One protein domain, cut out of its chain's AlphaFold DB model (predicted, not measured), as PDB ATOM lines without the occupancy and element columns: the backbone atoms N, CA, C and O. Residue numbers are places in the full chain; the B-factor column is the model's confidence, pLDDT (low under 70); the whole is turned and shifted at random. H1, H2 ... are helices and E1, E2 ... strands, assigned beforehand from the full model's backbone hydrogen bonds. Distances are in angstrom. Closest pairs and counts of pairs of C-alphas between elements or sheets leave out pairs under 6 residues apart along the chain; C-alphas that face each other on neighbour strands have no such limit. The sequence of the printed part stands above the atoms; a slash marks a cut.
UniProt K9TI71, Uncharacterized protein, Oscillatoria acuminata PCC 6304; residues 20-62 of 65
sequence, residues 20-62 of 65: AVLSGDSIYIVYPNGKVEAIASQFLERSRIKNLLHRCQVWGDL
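What this domain is: This is residues 20 to 62 of the 65 residues of an uncharacterized protein of Oscillatoria acuminata PCC 6304 (UniProt K9TI71). A twisted four-stranded sheet has one short helix, H1, over one face; its other face is bare. E1, E2 and E3 form a meander, antiparallel neighbours in turn, and H1 leads across to E4. The printed part has 43 residues, ordered E1 E2 E3 H1 E4; the mixed sheet runs E3 E2 E1 E4, class mixed. It is compact, radius of gyration of the C-alphas 9.7 A, spanning 26 by 19 by 16 A.

Where its parts are: Find C-alpha 20 at (111.715, 131.413, 168.099), where E1, residues 20 to 23, begins, 9.9 A long. E2 is residues 26 to 30, 12.8 A; E3 36 to 40, 13.1 A; H1 46 to 54, 12.2 A. E4, 56 to 61, 13.6 A, ends at (112.714, 136.503, 175.319).

How they stand to each other: Within hydrogen-bond range are N 27 and O 39, 2.8 A, in hairpin E2 and E3; N 21 and O 28, 2.8 A, in hairpin E1 and E2; N 22 and O 60, 2.9 A, in parallel E1 and E4; and H1's every O i to N i+4 pair. E3, H1, E4 form a split strand-helix-strand unit, E2 and E1 between its strands, crossover right-handed. H1 is on the sheet, height 9.2 A, and only just stands up, rising 41 degrees; its closest C-alpha pair with E1 is Leu 53 and Ala 20, 6.7 A.

The domain as a whole: The farthest C-alphas, Asn 33 and Gln 42, are 26.3 A apart. The printed part has no cut or long link; residue 62 is under pLDDT 70.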
ATOM      1  N   ALA A  20     111.361 130.013 168.275       86.62
ATOM      2  CA  ALA A  20     111.715 131.413 168.099       86.62
ATOM      3  C   ALA A  20     112.291 131.982 169.393       86.62
ATOM      4  O   ALA A  20     111.764 131.776 170.481       86.62
ATOM      5  N   VAL A  21     113.367 132.738 169.268       86.56
ATOM      6  CA  VAL A  21     114.026 133.392 170.389       86.56
ATOM      7  C   VAL A  21     114.152 134.868 170.072       86.56
ATOM      8  O   VAL A  21     114.709 135.234 169.040       86.56
ATOM      9  N   LEU A  22     113.637 135.717 170.952       84.06
ATOM     10  CA  LEU A  22     113.873 137.150 170.887       84.06
ATOM     11  C   LEU A  22     115.130 137.478 171.697       84.06
ATOM     12  O   LEU A  22     115.296 137.005 172.820       84.06
ATOM     13  N   SER A  23     116.026 138.267 171.111       83.00
ATOM     14  CA  SER A  23     117.183 138.829 171.803       83.00
ATOM     15  C   SER A  23     117.454 140.227 171.254       83.00
ATOM     16  O   SER A  23     117.899 140.384 170.113       83.00
ATOM     17  N   GLY A  24     117.158 141.243 172.067       82.69
ATOM     18  CA  GLY A  24     117.198 142.645 171.649       82.69
ATOM     19  C   GLY A  24     116.273 142.899 170.454       82.69
ATOM     20  O   GLY A  24     115.112 142.495 170.458       82.69
ATOM     21  N   ASP A  25     116.813 143.509 169.398       84.19
ATOM     22  CA  ASP A  25     116.083 143.822 168.163       84.19
ATOM     23  C   ASP A  25     116.160 142.704 167.110       84.19
ATOM     24  O   ASP A  25     116.063 142.955 165.910       84.19
ATOM     25  N   SER A  26     116.389 141.454 167.514       85.44
ATOM     26  CA  SER A  26     116.503 140.320 166.591       85.44
ATOM     27  C   SER A  26     115.692 139.117 167.050       85.44
ATOM     28  O   SER A  26     115.649 138.780 168.231       85.44
ATOM     29  N   ILE A  27     115.061 138.461 166.080       87.19
ATOM     30  CA  ILE A  27     114.344 137.200 166.241       87.19
ATOM     31  C   ILE A  27     115.191 136.107 165.605       87.19
ATOM     32  O   ILE A  27     115.526 136.177 164.423       87.19
ATOM     33  N   TYR A  28     115.510 135.088 166.386       88.69
ATOM     34  CA  TYR A  28     116.240 133.911 165.953       88.69
ATOM     35  C   TYR A  28     115.264 132.755 165.799       88.69
ATOM     36  O   TYR A  28     114.576 132.398 166.750       88.69
ATOM     37  N   ILE A  29     115.206 132.170 164.610       88.00
ATOM     38  CA  ILE A  29     114.403 130.985 164.321       88.00
ATOM     39  C   ILE A  29     115.344 129.800 164.280       88.00
ATOM     40  O   ILE A  29     116.220 129.729 163.419       88.00
ATOM     41  N   VAL A  30     115.154 128.874 165.207       87.00
ATOM     42  CA  VAL A  30     115.876 127.612 165.255       87.00
ATOM     43  C   VAL A  30     115.003 126.549 164.608       87.00
ATOM     44  O   VAL A  30     113.888 126.268 165.056       87.00
ATOM     45  N   TYR A  31     115.522 125.979 163.531       85.88
ATOM     46  CA  TYR A  31     114.908 124.873 162.818       85.88
ATOM     47  C   TYR A  31     115.372 123.537 163.428       85.88
ATOM     48  O   TYR A  31     116.497 123.458 163.931       85.88
ATOM     49  N   PRO A  32     114.573 122.456 163.343       80.06
ATOM     50  CA  PRO A  32     114.938 121.145 163.899       80.06
ATOM     51  C   PRO A  32     116.245 120.567 163.352       80.06
ATOM     52  O   PRO A  32     116.922 119.801 164.028       80.06
ATOM     53  N   ASN A  33     116.625 120.963 162.137       83.19
ATOM     54  CA  ASN A  33     117.879 120.567 161.499       83.19
ATOM     55  C   ASN A  33     119.111 121.329 162.032       83.19
ATOM     56  O   ASN A  33     120.195 121.209 161.468       83.19
ATOM     57  N   GLY A  34     118.954 122.149 163.076       80.88
ATOM     58  CA  GLY A  34     120.027 122.946 163.669       80.88
ATOM     59  C   GLY A  34     120.357 124.230 162.906       80.88
ATOM     60  O   GLY A  34     121.241 124.977 163.327       80.88
ATOM     61  N   LYS A  35     119.656 124.532 161.804       86.06
ATOM     62  CA  LYS A  35     119.790 125.824 161.126       86.06
ATOM     63  C   LYS A  35     119.216 126.922 162.019       86.06
ATOM     64  O   LYS A  35     118.127 126.772 162.571       86.06
ATOM     65  N   VAL A  36     119.923 128.044 162.104       86.94
ATOM     66  CA  VAL A  36     119.453 129.247 162.794       86.94
ATOM     67  C   VAL A  36     119.354 130.385 161.794       86.94
ATOM     68  O   VAL A  36     120.305 130.670 161.067       86.94
ATOM     69  N   GLU A  37     118.198 131.029 161.747       87.44
ATOM     70  CA  GLU A  37     117.962 132.220 160.940       87.44
ATOM     71  C   GLU A  37     117.762 133.417 161.864       87.44
ATOM     72  O   GLU A  37     116.878 133.401 162.717       87.44
ATOM     73  N   ALA A  38     118.597 134.442 161.712       87.31
ATOM     74  CA  ALA A  38     118.492 135.681 162.468       87.31
ATOM     75  C   ALA A  38     117.793 136.734 161.613       87.31
ATOM     76  O   ALA A  38     118.238 137.041 160.505       87.31
ATOM     77  N   ILE A  39     116.714 137.303 162.137       86.38
ATOM     78  CA  ILE A  39     115.945 138.331 161.452       86.38
ATOM     79  C   ILE A  39     115.839 139.547 162.358       86.38
ATOM     80  O   ILE A  39     115.295 139.467 163.458       86.38
ATOM     81  N   ALA A  40     116.345 140.690 161.896       82.94
ATOM     82  CA  ALA A  40     116.218 141.921 162.661       82.94
ATOM     83  C   ALA A  40     114.749 142.372 162.678       82.94
ATOM     84  O   ALA A  40     114.104 142.487 161.631       82.94
ATOM     85  N   SER A  41     114.232 142.648 163.874       74.19
ATOM     86  CA  SER A  41     112.851 143.063 164.129       74.19
ATOM     87  C   SER A  41     112.490 144.337 163.357       74.19
ATOM     88  O   SER A  41     111.365 144.471 162.884       74.19
ATOM     89  N   GLN A  42     113.468 145.225 163.138       77.25
ATOM     90  CA  GLN A  42     113.321 146.471 162.380       77.25
ATOM     91  C   GLN A  42     112.961 146.272 160.896       77.25
ATOM     92  O   GLN A  42     112.395 147.170 160.280       77.25
ATOM     93  N   PHE A  43     113.268 145.105 160.317       71.50
ATOM     94  CA  PHE A  43     112.962 144.784 158.915       71.50
ATOM     95  C   PHE A  43     111.711 143.917 158.758       71.50
ATOM     96  O   PHE A  43     111.357 143.506 157.650       71.50
ATOM     97  N   LEU A  44     111.041 143.615 159.864       74.56
ATOM     98  CA  LEU A  44     109.958 142.655 159.916       74.56
ATOM     99  C   LEU A  44     108.646 143.378 160.213       74.56
ATOM    100  O   LEU A  44     108.420 143.916 161.295       74.56
ATOM    101  N   GLU A  45     107.736 143.351 159.244       80.00
ATOM    102  CA  GLU A  45     106.370 143.802 159.479       80.00
ATOM    103  C   GLU A  45     105.731 142.991 160.614       80.00
ATOM    104  O   GLU A  45     105.845 141.763 160.670       80.00
ATOM    105  N   ARG A  46     104.991 143.666 161.500       77.19
ATOM    106  CA  ARG A  46     104.326 143.026 162.650       77.19
ATOM    107  C   ARG A  46     103.434 141.845 162.248       77.19
ATOM    108  O   ARG A  46     103.325 140.878 162.997       77.19
ATOM    109  N   SER A  47     102.795 141.916 161.080       78.81
ATOM    110  CA  SER A  47     101.980 140.842 160.495       78.81
ATOM    111  C   SER A  47     102.815 139.597 160.182       78.81
ATOM    112  O   SER A  47     102.435 138.486 160.549       78.81
ATOM    113  N   ARG A  48     103.988 139.783 159.566       77.44
ATOM    114  CA  ARG A  48     104.941 138.710 159.269       77.44
ATOM    115  C   ARG A  48     105.504 138.087 160.539       77.44
ATOM    116  O   ARG A  48     105.526 136.863 160.616       77.44
ATOM    117  N   ILE A  49     105.872 138.891 161.542       78.31
ATOM    118  CA  ILE A  49     106.340 138.373 162.842       78.31
ATOM    119  C   ILE A  49     105.270 137.486 163.475       78.31
ATOM    120  O   ILE A  49     105.563 136.361 163.861       78.31
ATOM    121  N   LYS A  50     104.019 137.958 163.551       79.19
ATOM    122  CA  LYS A  50     102.920 137.182 164.146       79.19
ATOM    123  C   LYS A  50     102.702 135.851 163.434       79.19
ATOM    124  O   LYS A  50     102.585 134.830 164.102       79.19
ATOM    125  N   ASN A  51     102.693 135.853 162.102       81.31
ATOM    126  CA  ASN A  51     102.554 134.624 161.321       81.31
ATOM    127  C   ASN A  51     103.726 133.663 161.547       81.31
ATOM    128  O   ASN A  51     103.537 132.451 161.562       81.31
ATOM    129  N   LEU A  52     104.930 134.198 161.726       77.94
ATOM    130  CA  LEU A  52     106.131 133.411 161.957       77.94
ATOM    131  C   LEU A  52     106.149 132.800 163.364       77.94
ATOM    132  O   LEU A  52     106.372 131.602 163.508       77.94
ATOM    133  N   LEU A  53     105.818 133.589 164.387       78.38
ATOM    134  CA  LEU A  53     105.693 133.118 165.768       78.38
ATOM    135  C   LEU A  53     104.549 132.114 165.934       78.38
ATOM    136  O   LEU A  53     104.699 131.151 166.671       78.38
ATOM    137  N   HIS A  54     103.438 132.274 165.207       81.94
ATOM    138  CA  HIS A  54     102.335 131.302 165.207       81.94
ATOM    139  C   HIS A  54     102.745 129.937 164.626       81.94
ATOM    140  O   HIS A  54     102.106 128.922 164.892       81.94
ATOM    141  N   ARG A  55     103.802 129.893 163.807       78.44
ATOM    142  CA  ARG A  55     104.385 128.641 163.308       78.44
ATOM    143  C   ARG A  55     105.412 128.041 164.268       78.44
ATOM    144  O   ARG A  55     105.817 126.902 164.062       78.44
ATOM    145  N   CYS A  56     105.841 128.790 165.282       79.56
ATOM    146  CA  CYS A  56     106.777 128.323 166.292       79.56
ATOM    147  C   CYS A  56     106.015 127.645 167.429       79.56
ATOM    148  O   CYS A  56     105.012 128.162 167.917       79.56
ATOM    149  N   GLN A  57     106.501 126.484 167.859       76.69
ATOM    150  CA  GLN A  57     105.888 125.744 168.959       76.69
ATOM    151  C   GLN A  57     106.152 126.434 170.301       76.69
ATOM    152  O   GLN A  57     105.305 126.424 171.191       76.69
ATOM    153  N   VAL A  58     107.330 127.046 170.433       75.19
ATOM    154  CA  VAL A  58     107.757 127.787 171.619       75.19
ATOM    155  C   VAL A  58     108.429 129.075 171.169       75.19
ATOM    156  O   VAL A  58     109.206 129.084 170.208       75.19
ATOM    157  N   TRP A  59     108.133 130.163 171.875       78.62
ATOM    158  CA  TRP A  59     108.844 131.421 171.731       78.62
ATOM    159  C   TRP A  59     109.065 132.090 173.087       78.62
ATOM    160  O   TRP A  59     108.237 131.956 173.987       78.62
ATOM    161  N   GLY A  60     110.194 132.785 173.238       75.94
ATOM    162  CA  GLY A  60     110.568 133.452 174.485       75.94
ATOM    163  C   GLY A  60     111.608 134.549 174.283       75.94
ATOM    164  O   GLY A  60     112.286 134.591 173.255       75.94
ATOM    165  N   ASP A  61     111.706 135.443 175.263       73.38
ATOM    166  CA  ASP A  61     112.714 136.503 175.319       73.38
ATOM    167  C   ASP A  61     113.876 136.056 176.214       73.38
ATOM    168  O   ASP A  61     113.679 135.760 177.394       73.38
ATOM    169  N   LEU A  62     115.083 135.977 175.648       65.56
ATOM    170  CA  LEU A  62     116.287 135.627 176.406       65.56
ATOM    171  C   LEU A  62     116.824 136.789 177.248       65.56
ATOM    172  O   LEU A  62     117.669 136.554 178.106       65.56
TER     173      LEU A  62